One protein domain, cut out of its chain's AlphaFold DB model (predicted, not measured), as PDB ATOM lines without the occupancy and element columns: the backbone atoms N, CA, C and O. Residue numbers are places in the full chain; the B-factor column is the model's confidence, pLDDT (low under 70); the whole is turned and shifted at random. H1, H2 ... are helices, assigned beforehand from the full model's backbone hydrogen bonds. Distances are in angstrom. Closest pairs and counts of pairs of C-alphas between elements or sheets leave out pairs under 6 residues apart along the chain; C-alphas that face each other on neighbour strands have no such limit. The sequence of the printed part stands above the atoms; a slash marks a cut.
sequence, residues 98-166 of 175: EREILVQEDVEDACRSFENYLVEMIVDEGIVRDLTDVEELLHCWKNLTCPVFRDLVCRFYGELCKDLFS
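AT A GLANCE: This is residues 98 to 166 of the 175 residues of the protein "Transcription repressor like" of Actinidia chinensis var. chinensis (UniProt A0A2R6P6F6). Three helices make a loose, open frame like a triangle with an empty middle: the long helix H1 is one side, H2 folds back from its last residues as the second side, and H3 returns from the far end of H2 so that its last turns come near the middle of H1. The free first part of H1, residues 98 to 109, sticks out beyond this frame. The printed part has 69 residues with three named helices in the order H1, H2, H3 and no named strand; the class is all helix. The whole is loose, with a radius of gyration of the C-alphas of 14.2 A and spans of 39 by 30 by 18 A.

IN THESE COORDINATES: H1, the longest helix, holds residues 98 to 123 and is 37.7 A long, from C-alpha 98 at (391.550, 526.628, 890.941) to C-alpha 123 at (410.291, 543.474, 862.902). H2 holds residues 128 to 142 and is 21.3 A long. H3 holds residues 147 to 165 and is 26.0 A long, with C-alpha 165 at (396.011, 544.913, 875.927).

HOW THE PARTS SIT: H1 and H2 are close but not clearly touching; their closest C-alphas, those of Ile 122 and Val 128, are 6.5 A apart. They run opposite ways at a tilt of 36 degrees, only just steep. H1 and H3 are near each other, with 7 pairs of C-alphas within 10 A but no pair within 8 A. H2 and H3 are close but not clearly touching, with the closest C-alphas, those of Trp 141 and Arg 150, 7.2 A apart. They too run opposite ways at 36 degrees, only just a steep tilt. In H1, H2 and H3 every O i to N i+4 pair is within hydrogen-bond range.

THE WHOLE: The C-alphas farthest apart, those of Glu 98 and Arg 129, are 41.2 A apart. The printed part has no cut, and both links are tight, with 4 residues each. Residues 98 to 105, residues 124 to 130 and residue 166 have pLDDT under 70; the mean of the printed part is 80.0.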
ATOM      1  N   GLU A  98     392.144 526.495 892.279       58.69
ATOM      2  CA  GLU A  98     391.550 526.628 890.941       58.69
ATOM      3  C   GLU A  98     391.626 528.070 890.414       58.69
ATOM      4  O   GLU A  98     391.985 528.284 889.262       58.69
ATOM      5  N   ARG A  99     391.391 529.072 891.278       57.75
ATOM      6  CA  ARG A  99     391.591 530.489 890.931       57.75
ATOM      7  C   ARG A  99     393.055 530.841 890.701       57.75
ATOM      8  O   ARG A  99     393.342 531.637 889.824       57.75
ATOM      9  N   GLU A 100     393.961 530.269 891.482       57.41
ATOM     10  CA  GLU A 100     395.400 530.467 891.307       57.41
ATOM     11  C   GLU A 100     395.880 529.898 889.964       57.41
ATOM     12  O   GLU A 100     396.646 530.563 889.285       57.41
ATOM     13  N   ILE A 101     395.359 528.742 889.534       63.56
ATOM     14  CA  ILE A 101     395.667 528.142 888.223       63.56
ATOM     15  C   ILE A 101     395.107 528.978 887.059       63.56
ATOM     16  O   ILE A 101     395.821 529.191 886.088       63.56
ATOM     17  N   LEU A 102     393.873 529.485 887.159       61.47
ATOM     18  CA  LEU A 102     393.290 530.374 886.137       61.47
ATOM     19  C   LEU A 102     394.070 531.690 886.007       61.47
ATOM     20  O   LEU A 102     394.422 532.096 884.909       61.47
ATOM     21  N   VAL A 103     394.414 532.318 887.135       61.59
ATOM     22  CA  VAL A 103     395.213 533.556 887.143       61.59
ATOM     23  C   VAL A 103     396.618 533.322 886.581       61.59
ATOM     24  O   VAL A 103     397.172 534.207 885.940       61.59
ATOM     25  N   GLN A 104     397.200 532.149 886.825       65.19
ATOM     26  CA  GLN A 104     398.496 531.745 886.281       65.19
ATOM     27  C   GLN A 104     398.426 531.660 884.742       65.19
ATOM     28  O   GLN A 104     399.200 532.337 884.067       65.19
ATOM     29  N   GLU A 105     397.423 530.955 884.205       67.38
ATOM     30  CA  GLU A 105     397.201 530.798 882.759       67.38
ATOM     31  C   GLU A 105     396.957 532.143 882.047       67.38
ATOM     32  O   GLU A 105     397.555 532.403 880.998       67.38
ATOM     33  N   ASP A 106     396.167 533.034 882.658       73.75
ATOM     34  CA  ASP A 106     395.913 534.393 882.157       73.75
ATOM     35  C   ASP A 106     397.200 535.240 882.108       73.75
ATOM     36  O   ASP A 106     397.427 536.016 881.176       73.75
ATOM     37  N   VAL A 107     398.075 535.091 883.111       71.44
ATOM     38  CA  VAL A 107     399.369 535.788 883.152       71.44
ATOM     39  C   VAL A 107     400.291 535.271 882.054       71.44
ATOM     40  O   VAL A 107     400.944 536.071 881.385       71.44
ATOM     41  N   GLU A 108     400.338 533.959 881.831       78.81
ATOM     42  CA  GLU A 108     401.139 533.385 880.753       78.81
ATOM     43  C   GLU A 108     400.658 533.824 879.363       78.81
ATOM     44  O   GLU A 108     401.487 534.044 878.478       78.81
ATOM     45  N   ASP A 109     399.350 533.985 879.159       82.88
ATOM     46  CA  ASP A 109     398.801 534.476 877.891       82.88
ATOM     47  C   ASP A 109     399.089 535.962 877.649       82.88
ATOM     48  O   ASP A 109     399.507 536.354 876.553       82.88
ATOM     49  N   ALA A 110     398.993 536.780 878.698       78.50
ATOM     50  CA  ALA A 110     399.410 538.176 878.654       78.50
ATOM     51  C   ALA A 110     400.917 538.307 878.368       78.50
ATOM     52  O   ALA A 110     401.324 539.153 877.569       78.50
ATOM     53  N   CYS A 111     401.749 537.447 878.965       79.75
ATOM     54  CA  CYS A 111     403.184 537.406 878.681       79.75
ATOM     55  C   CYS A 111     403.465 537.058 877.215       79.75
ATOM     56  O   CYS A 111     404.246 537.760 876.577       79.75
ATOM     57  N   ARG A 112     402.796 536.041 876.653       88.25
ATOM     58  CA  ARG A 112     402.929 535.695 875.225       88.25
ATOM     59  C   ARG A 112     402.496 536.837 874.307       88.25
ATOM     60  O   ARG A 112     403.162 537.114 873.314       88.25
ATOM     61  N   SER A 113     401.403 537.514 874.649       83.94
ATOM     62  CA  SER A 113     400.901 538.663 873.887       83.94
ATOM     63  C   SER A 113     401.894 539.826 873.903       83.94
ATOM     64  O   SER A 113     402.167 540.433 872.870       83.94
ATOM     65  N   PHE A 114     402.506 540.087 875.057       83.38
ATOM     66  CA  PHE A 114     403.541 541.103 875.192       83.38
ATOM     67  C   PHE A 114     404.819 540.750 874.416       83.38
ATOM     68  O   PHE A 114     405.395 541.613 873.758       83.38
ATOM     69  N   GLU A 115     405.252 539.487 874.445       85.25
ATOM     70  CA  GLU A 115     406.394 539.015 873.650       85.25
ATOM     71  C   GLU A 115     406.148 539.190 872.148       85.25
ATOM     72  O   GLU A 115     407.018 539.707 871.447       85.25
ATOM     73  N   ASN A 116     404.953 538.836 871.666       86.50
ATOM     74  CA  ASN A 116     404.569 539.066 870.275       86.50
ATOM     75  C   ASN A 116     404.605 540.556 869.922       86.50
ATOM     76  O   ASN A 116     405.201 540.912 868.911       86.50
ATOM     77  N   TYR A 117     404.067 541.426 870.781       83.50
ATOM     78  CA  TYR A 117     404.112 542.874 870.572       83.50
ATOM     79  C   TYR A 117     405.551 543.408 870.474       83.50
ATOM     80  O   TYR A 117     405.863 544.223 869.610       83.50
ATOM     81  N   LEU A 118     406.468 542.926 871.322       83.00
ATOM     82  CA  LEU A 118     407.881 543.308 871.235       83.00
ATOM     83  C   LEU A 118     408.525 542.843 869.924       83.00
ATOM     84  O   LEU A 118     409.331 543.574 869.349       83.00
ATOM     85  N   VAL A 119     408.185 541.643 869.451       82.44
ATOM     86  CA  VAL A 119     408.673 541.117 868.171       82.44
ATOM     87  C   VAL A 119     408.120 541.928 867.000       82.44
ATOM     88  O   VAL A 119     408.901 542.302 866.130       82.44
ATOM     89  N   GLU A 120     406.830 542.260 866.997       81.19
ATOM     90  CA  GLU A 120     406.218 543.151 866.000       81.19
ATOM     91  C   GLU A 120     406.922 544.517 865.991       81.19
ATOM     92  O   GLU A 120     407.366 544.983 864.944       81.19
ATOM     93  N   MET A 121     407.180 545.108 867.161       73.62
ATOM     94  CA  MET A 121     407.892 546.388 867.276       73.62
ATOM     95  C   MET A 121     409.348 546.321 866.754       73.62
ATOM     96  O   MET A 121     409.869 547.298 866.205       73.62
ATOM     97  N   ILE A 122     410.015 545.163 866.878       75.75
ATOM     98  CA  ILE A 122     411.355 544.904 866.312       75.75
ATOM     99  C   ILE A 122     411.305 544.733 864.787       75.75
ATOM    100  O   ILE A 122     412.183 545.244 864.088       75.75
ATOM    101  N   VAL A 123     410.334 543.967 864.286       71.44
ATOM    102  CA  VAL A 123     410.291 543.474 862.902       71.44
ATOM    103  C   VAL A 123     409.608 544.462 861.958       71.44
ATOM    104  O   VAL A 123     410.127 544.696 860.867       71.44
ATOM    105  N   ASP A 124     408.493 545.061 862.376       64.12
ATOM    106  CA  ASP A 124     407.622 545.853 861.503       64.12
ATOM    107  C   ASP A 124     407.968 547.345 861.518       64.12
ATOM    108  O   ASP A 124     407.972 547.992 860.469       64.12
ATOM    109  N   GLU A 125     408.320 547.899 862.681       60.56
ATOM    110  CA  GLU A 125     408.595 549.336 862.802       60.56
ATOM    111  C   GLU A 125     410.095 549.668 862.907       60.56
ATOM    112  O   GLU A 125     410.499 550.824 862.747       60.56
ATOM    113  N   GLY A 126     410.955 548.669 863.149       57.22
ATOM    114  CA  GLY A 126     412.401 548.868 863.294       57.22
ATOM    115  C   GLY A 126     412.763 549.866 864.400       57.22
ATOM    116  O   GLY A 126     413.845 550.470 864.366       57.22
ATOM    117  N   ILE A 127     411.873 550.071 865.379       62.34
ATOM    118  CA  ILE A 127     412.038 551.066 866.440       62.34
ATOM    119  C   ILE A 127     412.904 550.474 867.551       62.34
ATOM    120  O   ILE A 127     412.502 550.242 868.686       62.34
ATOM    121  N   VAL A 128     414.178 550.265 867.218       60.06
ATOM    122  CA  VAL A 128     415.197 549.775 868.158       60.06
ATOM    123  C   VAL A 128     415.439 550.777 869.300       60.06
ATOM    124  O   VAL A 128     415.905 550.413 870.378       60.06
ATOM    125  N   ARG A 129     415.100 552.056 869.082       66.00
ATOM    126  CA  ARG A 129     415.213 553.116 870.094       66.00
ATOM    127  C   ARG A 129     414.198 552.961 871.226       66.00
ATOM    128  O   ARG A 129     414.589 553.119 872.374       66.00
ATOM    129  N   ASP A 130     412.963 552.581 870.926       67.38
ATOM    130  CA  ASP A 130     411.915 552.448 871.944       67.38
ATOM    131  C   ASP A 130     412.128 551.167 872.769       67.38
ATOM    132  O   ASP A 130     411.854 551.136 873.966       67.38
ATOM    133  N   LEU A 131     412.764 550.144 872.185       73.94
ATOM    134  CA  LEU A 131     413.267 548.986 872.935       73.94
ATOM    135  C   LEU A 131     414.358 549.357 873.946       73.94
ATOM    136  O   LEU A 131     414.455 548.716 874.990       73.94
ATOM    137  N   THR A 132     415.159 550.387 873.656       80.31
ATOM    138  CA  THR A 132     416.176 550.880 874.598       80.31
ATOM    139  C   THR A 132     415.501 551.499 875.823       80.31
ATOM    140  O   THR A 132     415.890 551.205 876.950       80.31
ATOM    141  N   ASP A 133     414.430 552.271 875.626       83.69
ATOM    142  CA  ASP A 133     413.661 552.855 876.731       83.69
ATOM    143  C   ASP A 133     412.968 551.768 877.577       83.69
ATOM    144  O   ASP A 133     412.926 551.856 878.809       83.69
ATOM    145  N   VAL A 134     412.473 550.701 876.937       83.81
ATOM    146  CA  VAL A 134     411.893 549.539 877.633       83.81
ATOM    147  C   VAL A 134     412.957 548.779 878.437       83.81
ATOM    148  O   VAL A 134     412.711 548.417 879.592       83.81
ATOM    149  N   GLU A 135     414.153 548.567 877.884       86.19
ATOM    150  CA  GLU A 135     415.277 547.960 878.608       86.19
ATOM    151  C   GLU A 135     415.675 548.803 879.830       86.19
ATOM    152  O   GLU A 135     415.811 548.275 880.941       86.19
ATOM    153  N   GLU A 136     415.806 550.121 879.659       88.94
ATOM    154  CA  GLU A 136     416.120 551.050 880.744       88.94
ATOM    155  C   GLU A 136     415.041 551.039 881.836       88.94
ATOM    156  O   GLU A 136     415.371 551.037 883.029       88.94
ATOM    157  N   LEU A 137     413.760 550.961 881.461       88.19
ATOM    158  CA  LEU A 137     412.643 550.841 882.399       88.19
ATOM    159  C   LEU A 137     412.751 549.567 883.246       88.19
ATOM    160  O   LEU A 137     412.665 549.633 884.478       88.19
ATOM    161  N   LEU A 138     412.981 548.415 882.612       88.12
ATOM    162  CA  LEU A 138     413.131 547.132 883.306       88.12
ATOM    163  C   LEU A 138     414.357 547.131 884.224       88.12
ATOM    164  O   LEU A 138     414.299 546.651 885.363       88.12
ATOM    165  N   HIS A 139     415.459 547.724 883.766       89.94
ATOM    166  CA  HIS A 139     416.653 547.905 884.578       89.94
ATOM    167  C   HIS A 139     416.370 548.783 885.807       89.94
ATOM    168  O   HIS A 139     416.740 548.427 886.932       89.94
ATOM    169  N   CYS A 140     415.679 549.910 885.634       89.06
ATOM    170  CA  CYS A 140     415.291 550.783 886.739       89.06
ATOM    171  C   CYS A 140     414.382 550.058 887.738       89.06
ATOM    172  O   CYS A 140     414.614 550.136 888.947       89.06
ATOM    173  N   TRP A 141     413.402 549.294 887.251       90.31
ATOM    174  CA  TRP A 141     412.487 548.518 888.087       90.31
ATOM    175  C   TRP A 141     413.226 547.476 888.938       90.31
ATOM    176  O   TRP A 141     413.015 547.403 890.153       90.31
ATOM    177  N   LYS A 142     414.164 546.724 888.348       89.94
ATOM    178  CA  LYS A 142     414.983 545.732 889.070       89.94
ATOM    179  C   LYS A 142     415.765 546.350 890.234       89.94
ATOM    180  O   LYS A 142     415.937 545.704 891.269       89.94
ATOM    181  N   ASN A 143     416.194 547.600 890.083       93.31
ATOM    182  CA  ASN A 143     416.982 548.331 891.072       93.31
ATOM    183  C   ASN A 143     416.138 549.068 892.131       93.31
ATOM    184  O   ASN A 143     416.700 549.691 893.035       93.31
ATOM    185  N   LEU A 144     414.801 548.988 892.084       91.81
ATOM    186  CA  LEU A 144     413.942 549.584 893.110       91.81
ATOM    187  C   LEU A 144     414.104 548.859 894.449       91.81
ATOM    188  O   LEU A 144     413.629 547.737 894.629       91.81
ATOM    189  N   THR A 145     414.717 549.517 895.428       94.62
ATOM    190  CA  THR A 145     414.925 548.956 896.775       94.62
ATOM    191  C   THR A 145     413.727 549.156 897.701       94.62
ATOM    192  O   THR A 145     413.518 548.366 898.618       94.62
ATOM    193  N   CYS A 146     412.917 550.195 897.470       95.06
ATOM    194  CA  CYS A 146     411.761 550.496 898.309       95.06
ATOM    195  C   CYS A 146     410.520 549.701 897.852       95.06
ATOM    196  O   CYS A 146     410.049 549.913 896.729       95.06
ATOM    197  N   PRO A 147     409.936 548.839 898.708       92.88
ATOM    198  CA  PRO A 147     408.796 548.000 898.337       92.88
ATOM    199  C   PRO A 147     407.535 548.815 898.029       92.88
ATOM    200  O   PRO A 147     406.763 548.428 897.163       92.88
ATOM    201  N   VAL A 148     407.356 549.973 898.673       95.44
ATOM    202  CA  VAL A 148     406.217 550.870 898.412       95.44
ATOM    203  C   VAL A 148     406.303 551.481 897.012       95.44
ATOM    204  O   VAL A 148     405.303 551.559 896.308       95.44
ATOM    205  N   PHE A 149     407.502 551.891 896.586       92.44
ATOM    206  CA  PHE A 149     407.705 552.394 895.225       92.44
ATOM    207  C   PHE A 149     407.537 551.288 894.193       92.44
ATOM    208  O   PHE A 149     406.912 551.516 893.164       92.44
ATOM    209  N   ARG A 150     408.055 550.091 894.484       92.25
ATOM    210  CA  ARG A 150     407.851 548.926 893.628       92.25
ATOM    211  C   ARG A 150     406.360 548.645 893.444       92.25
ATOM    212  O   ARG A 150     405.921 548.563 892.310       92.25
ATOM    213  N   ASP A 151     405.587 548.586 894.527       93.94
ATOM    214  CA  ASP A 151     404.136 548.369 894.476       93.94
ATOM    215  C   ASP A 151     403.405 549.466 893.687       93.94
ATOM    216  O   ASP A 151     402.567 549.177 892.837       93.94
ATOM    217  N   LEU A 152     403.763 550.734 893.899       94.62
ATOM    218  CA  LEU A 152     403.177 551.845 893.152       94.62
ATOM    219  C   LEU A 152     403.414 551.714 891.642       94.62
ATOM    220  O   LEU A 152     402.471 551.856 890.867       94.62
ATOM    221  N   VAL A 153     404.656 551.434 891.247       90.75
ATOM    222  CA  VAL A 153     405.051 551.258 889.845       90.75
ATOM    223  C   VAL A 153     404.351 550.037 889.247       90.75
ATOM    224  O   VAL A 153     403.757 550.154 888.181       90.75
ATOM    225  N   CYS A 154     404.328 548.902 889.954       91.00
ATOM    226  CA  CYS A 154     403.635 547.692 889.506       91.00
ATOM    227  C   CYS A 154     402.148 547.943 889.244       91.00
ATOM    228  O   CYS A 154     401.627 547.514 888.220       91.00
ATOM    229  N   ARG A 155     401.454 548.632 890.160       93.12
ATOM    230  CA  ARG A 155     400.022 548.920 890.002       93.12
ATOM    231  C   ARG A 155     399.768 549.855 888.825       93.12
ATOM    232  O   ARG A 155     398.899 549.560 888.019       93.12
ATOM    233  N   PHE A 156     400.560 550.918 888.699       93.06
ATOM    234  CA  PHE A 156     400.415 551.886 887.613       93.06
ATOM    235  C   PHE A 156     400.611 551.245 886.234       93.06
ATOM    236  O   PHE A 156     399.747 551.359 885.371       93.06
ATOM    237  N   TYR A 157     401.715 550.523 886.029       88.38
ATOM    238  CA  TYR A 157     401.959 549.866 884.743       88.38
ATOM    239  C   TYR A 157     401.038 548.666 884.517       88.38
ATOM    240  O   TYR A 157     400.673 548.392 883.382       88.38
ATOM    241  N   GLY A 158     400.594 547.993 885.582       87.81
ATOM    242  CA  GLY A 158     399.558 546.968 885.484       87.81
ATOM    243  C   GLY A 158     398.211 547.519 885.007       87.81
ATOM    244  O   GLY A 158     397.517 546.840 884.260       87.81
ATOM    245  N   GLU A 159     397.839 548.738 885.407       87.50
ATOM    246  CA  GLU A 159     396.658 549.440 884.885       87.50
ATOM    247  C   GLU A 159     396.861 549.857 883.422       87.50
ATOM    248  O   GLU A 159     396.014 549.547 882.591       87.50
ATOM    249  N   LEU A 160     398.020 550.427 883.074       85.50
ATOM    250  CA  LEU A 160     398.334 550.781 881.683       85.50
ATOM    251  C   LEU A 160     398.303 549.576 880.736       85.50
ATOM    252  O   LEU A 160     397.784 549.675 879.629       85.50
ATOM    253  N   CYS A 161     398.840 548.429 881.158       80.69
ATOM    254  CA  CYS A 161     398.788 547.216 880.351       80.69
ATOM    255  C   CYS A 161     397.347 546.749 880.129       80.69
ATOM    256  O   CYS A 161     397.032 546.256 879.052       80.69
ATOM    257  N   LYS A 162     396.452 546.923 881.107       82.00
ATOM    258  CA  LYS A 162     395.034 546.617 880.899       82.00
ATOM    259  C   LYS A 162     394.424 547.548 879.862       82.00
ATOM    260  O   LYS A 162     393.744 547.050 878.978       82.00
ATOM    261  N   ASP A 163     394.704 548.845 879.920       80.81
ATOM    262  CA  ASP A 163     394.166 549.801 878.946       80.81
ATOM    263  C   ASP A 163     394.673 549.537 877.514       80.81
ATOM    264  O   ASP A 163     393.962 549.805 876.550       80.81
ATOM    265  N   LEU A 164     395.895 549.008 877.371       77.81
ATOM    266  CA  LEU A 164     396.527 548.733 876.075       77.81
ATOM    267  C   LEU A 164     396.203 547.345 875.502       77.81
ATOM    268  O   LEU A 164     396.088 547.210 874.286       77.81
ATOM    269  N   PHE A 165     396.090 546.319 876.351       71.31
ATOM    270  CA  PHE A 165     396.011 544.913 875.927       71.31
ATOM    271  C   PHE A 165     394.702 544.207 876.299       71.31
ATOM    272  O   PHE A 165     394.475 543.089 875.838       71.31
ATOM    273  N   SER A 166     393.821 544.812 877.105       68.00
ATOM    274  CA  SER A 166     392.461 544.279 877.269       68.00
ATOM    275  C   SER A 166     391.712 544.618 875.989       68.00
ATOM    276  O   SER A 166     391.362 545.776 875.775       68.00
TER     277      SER A 166